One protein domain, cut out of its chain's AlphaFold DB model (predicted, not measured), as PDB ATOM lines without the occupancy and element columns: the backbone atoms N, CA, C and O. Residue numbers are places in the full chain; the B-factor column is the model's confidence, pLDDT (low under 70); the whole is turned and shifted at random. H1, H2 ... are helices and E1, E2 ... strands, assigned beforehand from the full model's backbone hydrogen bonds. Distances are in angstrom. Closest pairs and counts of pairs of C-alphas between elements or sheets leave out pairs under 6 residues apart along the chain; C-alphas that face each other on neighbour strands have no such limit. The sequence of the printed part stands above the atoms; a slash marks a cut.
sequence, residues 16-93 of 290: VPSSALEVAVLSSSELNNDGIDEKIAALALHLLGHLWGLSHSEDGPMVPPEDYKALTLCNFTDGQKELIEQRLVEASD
ATOM      1  N   VAL A  16      13.350  25.976  -6.298       84.00
ATOM      2  CA  VAL A  16      13.377  24.562  -5.909       84.00
ATOM      3  C   VAL A  16      14.818  24.210  -5.544       84.00
ATOM      4  O   VAL A  16      15.655  24.062  -6.448       84.00
ATOM      5  N   PRO A  17      15.153  24.126  -4.246       82.06
ATOM      6  CA  PRO A  17      16.426  23.604  -3.792       82.06
ATOM      7  C   PRO A  17      16.399  22.072  -3.738       82.06
ATOM      8  O   PRO A  17      15.385  21.425  -3.465       82.06
ATOM      9  N   SER A  18      17.562  21.492  -3.999       77.81
ATOM     10  CA  SER A  18      17.835  20.074  -3.842       77.81
ATOM     11  C   SER A  18      19.190  19.914  -3.165       77.81
ATOM     12  O   SER A  18      20.235  19.913  -3.819       77.81
ATOM     13  N   SER A  19      19.179  19.774  -1.842       67.38
ATOM     14  CA  SER A  19      20.361  19.463  -1.035       67.38
ATOM     15  C   SER A  19      20.975  18.126  -1.451       67.38
ATOM     16  O   SER A  19      22.193  18.019  -1.562       67.38
ATOM     17  N   ALA A  20      20.143  17.143  -1.814       64.31
ATOM     18  CA  ALA A  20      20.573  15.867  -2.383       64.31
ATOM     19  C   ALA A  20      21.421  16.014  -3.652       64.31
ATOM     20  O   ALA A  20      22.281  15.172  -3.918       64.31
ATOM     21  N   LEU A  21      21.158  17.041  -4.460       66.62
ATOM     22  CA  LEU A  21      21.872  17.306  -5.709       66.62
ATOM     23  C   LEU A  21      22.888  18.440  -5.589       66.62
ATOM     24  O   LEU A  21      23.629  18.671  -6.541       66.62
ATOM     25  N   GLU A  22      22.917  19.132  -4.448       70.38
ATOM     26  CA  GLU A  22      23.612  20.405  -4.238       70.38
ATOM     27  C   GLU A  22      23.305  21.444  -5.329       70.38
ATOM     28  O   GLU A  22      24.156  22.229  -5.753       70.38
ATOM     29  N   VAL A  23      22.069  21.432  -5.822       80.25
ATOM     30  CA  VAL A  23      21.605  22.323  -6.884       80.25
ATOM     31  C   VAL A  23      20.330  22.990  -6.422       80.25
ATOM     32  O   VAL A  23      19.449  22.351  -5.859       80.25
ATOM     33  N   ALA A  24      20.209  24.277  -6.711       84.50
ATOM     34  CA  ALA A  24      18.949  24.981  -6.608       84.50
ATOM     35  C   ALA A  24      18.632  25.644  -7.945       84.50
ATOM     36  O   ALA A  24      19.524  26.152  -8.631       84.50
ATOM     37  N   VAL A  25      17.358  25.625  -8.317       85.75
ATOM     38  CA  VAL A  25      16.855  26.321  -9.500       85.75
ATOM     39  C   VAL A  25      15.952  27.441  -9.029       85.75
ATOM     40  O   VAL A  25      15.108  27.232  -8.166       85.75
ATOM     41  N   LEU A  26      16.118  28.622  -9.617       88.19
ATOM     42  CA  LEU A  26      15.229  29.756  -9.401       88.19
ATOM     43  C   LEU A  26      14.595  30.201 -10.714       88.19
ATOM     44  O   LEU A  26      15.197  30.079 -11.785       88.19
ATOM     45  N   SER A  27      13.386  30.740 -10.622       85.94
ATOM     46  CA  SER A  27      12.641  31.323 -11.728       85.94
ATOM     47  C   SER A  27      12.395  32.801 -11.501       85.94
ATOM     48  O   SER A  27      11.942  33.224 -10.443       85.94
ATOM     49  N   SER A  28      12.622  33.584 -12.552       83.81
ATOM     50  CA  SER A  28      12.258  34.997 -12.595       83.81
ATOM     51  C   SER A  28      10.899  35.264 -13.242       83.81
ATOM     52  O   SER A  28      10.524  36.422 -13.383       83.81
ATOM     53  N   SER A  29      10.165  34.229 -13.665       80.88
ATOM     54  CA  SER A  29       8.927  34.388 -14.449       80.88
ATOM     55  C   SER A  29       7.821  35.147 -13.708       80.88
ATOM     56  O   SER A  29       7.113  35.942 -14.322       80.88
ATOM     57  N   GLU A  30       7.731  34.941 -12.395       76.00
ATOM     58  CA  GLU A  30       6.748  35.559 -11.499       76.00
ATOM     59  C   GLU A  30       7.294  36.814 -10.790       76.00
ATOM     60  O   GLU A  30       6.556  37.540 -10.121       76.00
ATOM     61  N   LEU A  31       8.590  37.115 -10.930       76.81
ATOM     62  CA  LEU A  31       9.190  38.289 -10.300       76.81
ATOM     63  C   LEU A  31       8.831  39.549 -11.099       76.81
ATOM     64  O   LEU A  31       9.137  39.669 -12.284       76.81
ATOM     65  N   ASN A  32       8.193  40.518 -10.440       72.25
ATOM     66  CA  ASN A  32       7.918  41.822 -11.047       72.25
ATOM     67  C   ASN A  32       9.232  42.563 -11.385       72.25
ATOM     68  O   ASN A  32      10.226  42.405 -10.677       72.25
ATOM     69  N   ASN A  33       9.215  43.418 -12.415       72.94
ATOM     70  CA  ASN A  33      10.397  44.155 -12.890       72.94
ATOM     71  C   ASN A  33      10.974  45.133 -11.849       72.94
ATOM     72  O   ASN A  33      12.168  45.424 -11.885       72.94
ATOM     73  N   ASP A  34      10.153  45.629 -10.920       77.62
ATOM     74  CA  ASP A  34      10.611  46.535  -9.865       77.62
ATOM     75  C   ASP A  34      11.416  45.775  -8.797       77.62
ATOM     76  O   ASP A  34      10.881  44.896  -8.103       77.62
ATOM     77  N   GLY A  35      12.699  46.135  -8.660       80.12
ATOM     78  CA  GLY A  35      13.630  45.534  -7.695       80.12
ATOM     79  C   GLY A  35      13.926  44.058  -7.970       80.12
ATOM     80  O   GLY A  35      14.074  43.268  -7.039       80.12
ATOM     81  N   ILE A  36      13.921  43.646  -9.243       85.25
ATOM     82  CA  ILE A  36      14.100  42.238  -9.626       85.25
ATOM     83  C   ILE A  36      15.474  41.685  -9.221       85.25
ATOM     84  O   ILE A  36      15.582  40.524  -8.846       85.25
ATOM     85  N   ASP A  37      16.515  42.511  -9.260       88.38
ATOM     86  CA  ASP A  37      17.877  42.180  -8.850       88.38
ATOM     87  C   ASP A  37      17.965  41.880  -7.350       88.38
ATOM     88  O   ASP A  37      18.500  40.839  -6.967       88.38
ATOM     89  N   GLU A  38      17.366  42.729  -6.513       88.25
ATOM     90  CA  GLU A  38      17.293  42.505  -5.064       88.25
ATOM     91  C   GLU A  38      16.501  41.239  -4.726       88.25
ATOM     92  O   GLU A  38      16.916  40.466  -3.864       88.25
ATOM     93  N   LYS A  39      15.399  40.978  -5.436       87.75
ATOM     94  CA  LYS A  39      14.576  39.775  -5.234       87.75
ATOM     95  C   LYS A  39      15.284  38.501  -5.673       87.75
ATOM     96  O   LYS A  39      15.226  37.504  -4.959       87.75
ATOM     97  N   ILE A  40      15.975  38.527  -6.817       88.69
ATOM     98  CA  ILE A  40      16.803  37.401  -7.267       88.69
ATOM     99  C   ILE A  40      17.909  37.140  -6.247       88.69
ATOM    100  O   ILE A  40      18.139  35.987  -5.898       88.69
ATOM    101  N   ALA A  41      18.568  38.184  -5.738       90.44
ATOM    102  CA  ALA A  41      19.598  38.039  -4.716       90.44
ATOM    103  C   ALA A  41      19.031  37.481  -3.397       90.44
ATOM    104  O   ALA A  41      19.631  36.580  -2.815       90.44
ATOM    105  N   ALA A  42      17.865  37.958  -2.955       90.56
ATOM    106  CA  ALA A  42      17.186  37.465  -1.759       90.56
ATOM    107  C   ALA A  42      16.830  35.976  -1.886       90.56
ATOM    108  O   ALA A  42      17.164  35.178  -1.012       90.56
ATOM    109  N   LEU A  43      16.224  35.590  -3.011       89.25
ATOM    110  CA  LEU A  43      15.873  34.203  -3.300       89.25
ATOM    111  C   LEU A  43      17.116  33.319  -3.450       89.25
ATOM    112  O   LEU A  43      17.141  32.196  -2.957       89.25
ATOM    113  N   ALA A  44      18.173  33.824  -4.089       90.12
ATOM    114  CA  ALA A  44      19.436  33.107  -4.198       90.12
ATOM    115  C   ALA A  44      20.044  32.838  -2.817       90.12
ATOM    116  O   ALA A  44      20.489  31.722  -2.577       90.12
ATOM    117  N   LEU A  45      20.025  33.811  -1.897       91.88
ATOM    118  CA  LEU A  45      20.493  33.610  -0.520       91.88
ATOM    119  C   LEU A  45      19.643  32.588   0.239       91.88
ATOM    120  O   LEU A  45      20.209  31.754   0.942       91.88
ATOM    121  N   HIS A  46      18.321  32.620   0.075       90.00
ATOM    122  CA  HIS A  46      17.413  31.632   0.659       90.00
ATOM    123  C   HIS A  46      17.758  30.209   0.188       90.00
ATOM    124  O   HIS A  46      18.073  29.333   0.994       90.00
ATOM    125  N   LEU A  47      17.819  30.000  -1.131       88.50
ATOM    126  CA  LEU A  47      18.143  28.704  -1.733       88.50
ATOM    127  C   LEU A  47      19.550  28.218  -1.356       88.50
ATOM    128  O   LEU A  47      19.745  27.045  -1.048       88.50
ATOM    129  N   LEU A  48      20.535  29.115  -1.341       88.75
ATOM    130  CA  LEU A  48      21.904  28.810  -0.925       88.75
ATOM    131  C   LEU A  48      21.967  28.417   0.559       88.75
ATOM    132  O   LEU A  48      22.728  27.527   0.929       88.75
ATOM    133  N   GLY A  49      21.129  29.028   1.398       87.44
ATOM    134  CA  GLY A  49      20.954  28.629   2.789       87.44
ATOM    135  C   GLY A  49      20.468  27.184   2.919       87.44
ATOM    136  O   GLY A  49      21.053  26.428   3.697       87.44
ATOM    137  N   HIS A  50      19.499  26.757   2.101       85.19
ATOM    138  CA  HIS A  50      19.092  25.346   2.017       85.19
ATOM    139  C   HIS A  50      20.216  24.429   1.512       85.19
ATOM    140  O   HIS A  50      20.389  23.338   2.049       85.19
ATOM    141  N   LEU A  51      21.041  24.865   0.552       81.75
ATOM    142  CA  LEU A  51      22.203  24.085   0.093       81.75
ATOM    143  C   LEU A  51      23.273  23.916   1.181       81.75
ATOM    144  O   LEU A  51      23.901  22.866   1.280       81.75
ATOM    145  N   TRP A  52      23.441  24.910   2.053       83.50
ATOM    146  CA  TRP A  52      24.245  24.789   3.275       83.50
ATOM    147  C   TRP A  52      23.481  24.118   4.429       83.50
ATOM    148  O   TRP A  52      23.991  23.986   5.541       83.50
ATOM    149  N   GLY A  53      22.267  23.638   4.151       76.19
ATOM    150  CA  GLY A  53      21.363  22.896   5.021       76.19
ATOM    151  C   GLY A  53      20.915  23.649   6.267       76.19
ATOM    152  O   GLY A  53      20.725  23.041   7.326       76.19
ATOM    153  N   LEU A  54      20.746  24.962   6.145       83.81
ATOM    154  CA  LEU A  54      19.952  25.741   7.080       83.81
ATOM    155  C   LEU A  54      18.476  25.331   6.981       83.81
ATOM    156  O   LEU A  54      17.957  25.061   5.901       83.81
ATOM    157  N   SER A  55      17.805  25.294   8.127       83.62
ATOM    158  CA  SER A  55      16.354  25.128   8.218       83.62
ATOM    159  C   SER A  55      15.657  26.484   8.108       83.62
ATOM    160  O   SER A  55      16.280  27.524   8.338       83.62
ATOM    161  N   HIS A  56      14.352  26.470   7.841       85.50
ATOM    162  CA  HIS A  56      13.527  27.668   7.964       85.50
ATOM    163  C   HIS A  56      13.647  28.314   9.349       85.50
ATOM    164  O   HIS A  56      13.735  27.630  10.371       85.50
ATOM    165  N   SER A  57      13.647  29.641   9.355       85.62
ATOM    166  CA  SER A  57      13.854  30.493  10.525       85.62
ATOM    167  C   SER A  57      12.840  31.633  10.511       85.62
ATOM    168  O   SER A  57      12.332  31.996   9.455       85.62
ATOM    169  N   GLU A  58      12.567  32.221  11.671       84.75
ATOM    170  CA  GLU A  58      11.739  33.433  11.768       84.75
ATOM    171  C   GLU A  58      12.488  34.689  11.288       84.75
ATOM    172  O   GLU A  58      11.858  35.685  10.946       84.75
ATOM    173  N   ASP A  59      13.820  34.611  11.203       84.56
ATOM    174  CA  ASP A  59      14.696  35.726  10.849       84.56
ATOM    175  C   ASP A  59      15.670  35.412   9.703       84.56
ATOM    176  O   ASP A  59      16.175  34.288   9.544       84.56
ATOM    177  N   GLY A  60      16.025  36.474   8.972       87.56
ATOM    178  CA  GLY A  60      17.044  36.469   7.923       87.56
ATOM    179  C   GLY A  60      16.532  35.934   6.579       87.56
ATOM    180  O   GLY A  60      15.330  35.920   6.329       87.56
ATOM    181  N   PRO A  61      17.430  35.485   5.688       88.62
ATOM    182  CA  PRO A  61      17.044  34.973   4.374       88.62
ATOM    183  C   PRO A  61      16.304  33.627   4.435       88.62
ATOM    184  O   PRO A  61      15.715  33.235   3.440       88.62
ATOM    185  N   MET A  62      16.303  32.926   5.576       90.12
ATOM    186  CA  MET A  62      15.632  31.625   5.753       90.12
ATOM    187  C   MET A  62      14.166  31.739   6.202       90.12
ATOM    188  O   MET A  62      13.574  30.740   6.613       90.12
ATOM    189  N   VAL A  63      13.579  32.936   6.157       87.19
ATOM    190  CA  VAL A  63      12.130  33.102   6.323       87.19
ATOM    191  C   VAL A  63      11.433  32.489   5.106       87.19
ATOM    192  O   VAL A  63      11.783  32.871   3.987       87.19
ATOM    193  N   PRO A  64      10.471  31.558   5.281       82.94
ATOM    194  CA  PRO A  64       9.741  30.973   4.160       82.94
ATOM    195  C   PRO A  64       9.044  32.078   3.352       82.94
ATOM    196  O   PRO A  64       8.220  32.809   3.913       82.94
ATOM    197  N   PRO A  65       9.332  32.234   2.050       74.62
ATOM    198  CA  PRO A  65       8.706  33.279   1.261       74.62
ATOM    199  C   PRO A  65       7.304  32.820   0.845       74.62
ATOM    200  O   PRO A  65       7.105  32.200  -0.193       74.62
ATOM    201  N   GLU A  66       6.307  33.109   1.685       74.31
ATOM    202  CA  GLU A  66       4.894  32.845   1.368       74.31
ATOM    203  C   GLU A  66       4.371  33.743   0.232       74.31
ATOM    204  O   GLU A  66       3.488  33.340  -0.522       74.31
ATOM    205  N   ASP A  67       4.938  34.948   0.085       73.38
ATOM    206  CA  ASP A  67       4.653  35.882  -1.007       73.38
ATOM    207  C   ASP A  67       5.959  36.363  -1.654       73.38
ATOM    208  O   ASP A  67       6.719  37.152  -1.086       73.38
ATOM    209  N   TYR A  68       6.202  35.926  -2.891       69.94
ATOM    210  CA  TYR A  68       7.371  36.306  -3.687       69.94
ATOM    211  C   TYR A  68       7.453  37.812  -3.979       69.94
ATOM    212  O   TYR A  68       8.514  38.331  -4.338       69.94
ATOM    213  N   LYS A  69       6.351  38.555  -3.813       69.50
ATOM    214  CA  LYS A  69       6.339  40.016  -3.959       69.50
ATOM    215  C   LYS A  69       6.952  40.728  -2.758       69.50
ATOM    216  O   LYS A  69       7.414  41.856  -2.926       69.50
ATOM    217  N   ALA A  70       6.988  40.075  -1.596       73.06
ATOM    218  CA  ALA A  70       7.517  40.605  -0.343       73.06
ATOM    219  C   ALA A  70       8.974  40.189  -0.066       73.06
ATOM    220  O   ALA A  70       9.481  40.444   1.024       73.06
ATOM    221  N   LEU A  71       9.659  39.571  -1.037       81.00
ATOM    222  CA  LEU A  71      11.068  39.197  -0.908       81.00
ATOM    223  C   LEU A  71      11.944  40.429  -0.663       81.00
ATOM    224  O   LEU A  71      12.029  41.327  -1.503       81.00
ATOM    225  N   THR A  72      12.634  40.430   0.473       84.75
ATOM    226  CA  THR A  72      13.598  41.463   0.851       84.75
ATOM    227  C   THR A  72      14.989  40.870   0.966       84.75
ATOM    228  O   THR A  72      15.176  39.808   1.559       84.75
ATOM    229  N   LEU A  73      15.986  41.582   0.442       87.31
ATOM    230  CA  LEU A  73      17.378  41.185   0.587       87.31
ATOM    231  C   LEU A  73      17.815  41.338   2.051       87.31
ATOM    232  O   LEU A  73      17.912  42.448   2.575       87.31
ATOM    233  N   CYS A  74      18.092  40.214   2.706       88.88
ATOM    234  CA  CYS A  74      18.567  40.166   4.084       88.88
ATOM    235  C   CYS A  74      19.871  39.375   4.174       88.88
ATOM    236  O   CYS A  74      20.057  38.369   3.492       88.88
ATOM    237  N   ASN A  75      20.769  39.812   5.055       91.81
ATOM    238  CA  ASN A  75      21.979  39.059   5.364       91.81
ATOM    239  C   ASN A  75      21.660  37.910   6.324       91.81
ATOM    240  O   ASN A  75      20.768  38.033   7.165       91.81
ATOM    241  N   PHE A  76      22.441  36.829   6.248       90.88
ATOM    242  CA  PHE A  76      22.406  35.770   7.254       90.88
ATOM    243  C   PHE A  76      22.642  36.340   8.659       90.88
ATOM    244  O   PHE A  76      23.506  37.204   8.856       90.88
ATOM    245  N   THR A  77      21.880  35.841   9.630       91.94
ATOM    246  CA  THR A  77      22.089  36.147  11.049       91.94
ATOM    247  C   THR A  77      23.415  35.555  11.527       91.94
ATOM    248  O   THR A  77      23.973  34.660  10.890       91.94
ATOM    249  N   ASP A  78      23.946  36.033  12.652       91.06
ATOM    250  CA  ASP A  78      25.242  35.543  13.141       91.06
ATOM    251  C   ASP A  78      25.197  34.047  13.495       91.06
ATOM    252  O   ASP A  78      26.132  33.322  13.171       91.06
ATOM    253  N   GLY A  79      24.066  33.553  14.016       88.25
ATOM    254  CA  GLY A  79      23.859  32.116  14.239       88.25
ATOM    255  C   GLY A  79      23.789  31.297  12.943       88.25
ATOM    256  O   GLY A  79      24.323  30.191  12.881       88.25
ATOM    257  N   GLN A  80      23.184  31.839  11.878       89.31
ATOM    258  CA  GLN A  80      23.197  31.194  10.558       89.31
ATOM    259  C   GLN A  80      24.613  31.157   9.973       89.31
ATOM    260  O   GLN A  80      25.019  30.128   9.440       89.31
ATOM    261  N   LYS A  81      25.380  32.249  10.097       91.25
ATOM    262  CA  LYS A  81      26.771  32.317   9.624       91.25
ATOM    263  C   LYS A  81      27.673  31.318  10.336       91.25
ATOM    264  O   LYS A  81      28.434  30.641   9.659       91.25
ATOM    265  N   GLU A  82      27.572  31.204  11.660       89.31
ATOM    266  CA  GLU A  82      28.365  30.249  12.446       89.31
ATOM    267  C   GLU A  82      28.084  28.804  12.007       89.31
ATOM    268  O   GLU A  82      29.009  28.024  11.782       89.31
ATOM    269  N   LEU A  83      26.808  28.467  11.781       85.19
ATOM    270  CA  LEU A  83      26.422  27.154  11.272       85.19
ATOM    271  C   LEU A  83      26.935  26.914   9.842       85.19
ATOM    272  O   LEU A  83      27.431  25.827   9.554       85.19
ATOM    273  N   ILE A  84      26.846  27.912   8.955       86.69
ATOM    274  CA  ILE A  84      27.401  27.827   7.594       86.69
ATOM    275  C   ILE A  84      28.918  27.613   7.651       86.69
ATOM    276  O   ILE A  84      29.426  26.722   6.976       86.69
ATOM    277  N   GLU A  85      29.642  28.391   8.457       87.25
ATOM    278  CA  GLU A  85      31.097  28.287   8.599       87.25
ATOM    279  C   GLU A  85      31.501  26.900   9.097       87.25
ATOM    280  O   GLU A  85      32.367  26.263   8.499       87.25
ATOM    281  N   GLN A  86      30.813  26.381  10.117       82.94
ATOM    282  CA  GLN A  86      31.039  25.029  10.615       82.94
ATOM    283  C   GLN A  86      30.881  23.979   9.504       82.94
ATOM    284  O   GLN A  86      31.733  23.098   9.371       82.94
ATOM    285  N   ARG A  87      29.831  24.084   8.678       79.00
ATOM    286  CA  ARG A  87      29.600  23.140   7.575       79.00
ATOM    287  C   ARG A  87      30.572  23.308   6.418       79.00
ATOM    288  O   ARG A  87      30.949  22.315   5.808       79.00
ATOM    289  N   LEU A  88      30.993  24.533   6.110       81.06
ATOM    290  CA  LEU A  88      32.007  24.791   5.088       81.06
ATOM    291  C   LEU A  88      33.364  24.227   5.504       81.06
ATOM    292  O   LEU A  88      34.057  23.654   4.669       81.06
ATOM    293  N   VAL A  89      33.727  24.345   6.784       79.56
ATOM    294  CA  VAL A  89      34.945  23.733   7.328       79.56
ATOM    295  C   VAL A  89      34.856  22.209   7.244       79.56
ATOM    296  O   VAL A  89      35.780  21.588   6.726       79.56
ATOM    297  N   GLU A  90      33.737  21.612   7.655       69.19
ATOM    298  CA  GLU A  90      33.501  20.163   7.537       69.19
ATOM    299  C   GLU A  90      33.546  19.678   6.074       69.19
ATOM    300  O   GLU A  90      34.131  18.639   5.779       69.19
ATOM    301  N   ALA A  91      33.005  20.459   5.134       66.25
ATOM    302  CA  ALA A  91      33.032  20.149   3.704       66.25
ATOM    303  C   ALA A  91      34.391  20.414   3.028       66.25
ATOM    304  O   ALA A  91      34.613  19.945   1.911       66.25
ATOM    305  N   SER A  92      35.284  21.182   3.665       61.78
ATOM    306  CA  SER A  92      36.607  21.533   3.124       61.78
ATOM    307  C   SER A  92      37.667  20.444   3.306       61.78
ATOM    308  O   SER A  92      38.758  20.555   2.739       61.78
ATOM    309  N   ASP A  93      37.360  19.386   4.062       64.94
ATOM    310  CA  ASP A  93      38.232  18.222   4.173       64.94
ATOM    311  C   ASP A  93      38.440  17.568   2.797       64.94
ATOM    312  O   ASP A  93      37.525  17.462   1.980       64.94
TER     313      ASP A  93
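This is residues 16 to 93 of the 290 residues of an uncharacterized protein of Deltaproteobacteria bacterium (UniProt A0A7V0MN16). One helix, H1, runs between a small two-stranded hairpin, E1 and E2, on one side and a long winding stretch with no named element, residues 52 to 77, on the other. The last helix, H2, lies off to one side of this body, toward one end of the longest axis. The printed part has 78 residues, with E1, E2, H1 and H2 in that order along the chain; the sheet E1 - E2 is antiparallel. The class is mostly helix, though under half of the residues are in named elements. The whole is compact, with a radius of gyration of the C-alphas of 12.9 A, and elongated, spanning 41 by 26 by 19 A.

Start at E1, residues 16 to 18, and E2, residues 23 to 26: this antiparallel hairpin has N 16 and O 25 within hydrogen-bond range at 2.9 A, and N 18 and O 23 at 2.8 A. Next look at H1, residues 36 to 51: its closest C-alphas to E1 are those of Leu 47 and Pro 17, 5.8 A apart. To E2 they are those of Leu 47 and Ala 24, 6.2 A apart. H2, residues 78 to 91, is apart from E1 and E2, and only just apart from H1, at 8.1 A. In H1 and H2 every O i to N i+4 pair is within hydrogen-bond range.

Find C-alpha 16 at (13.377, 24.562, -5.909), where E1 begins; E2 follows. From C-alpha 36 at (14.100, 42.238, -9.626), H1 runs 22.1 A. H2 runs 19.7 A to C-alpha 91 at (33.032, 20.149, 3.704).

The C-alphas farthest apart, those of Asp 34 and Asp 93, are 42.0 A apart. The printed part has no cut; H1 to H2 is a long link. Look for pLDDT under 70 at residues 19 to 21, 68 to 69 and 90 to 93.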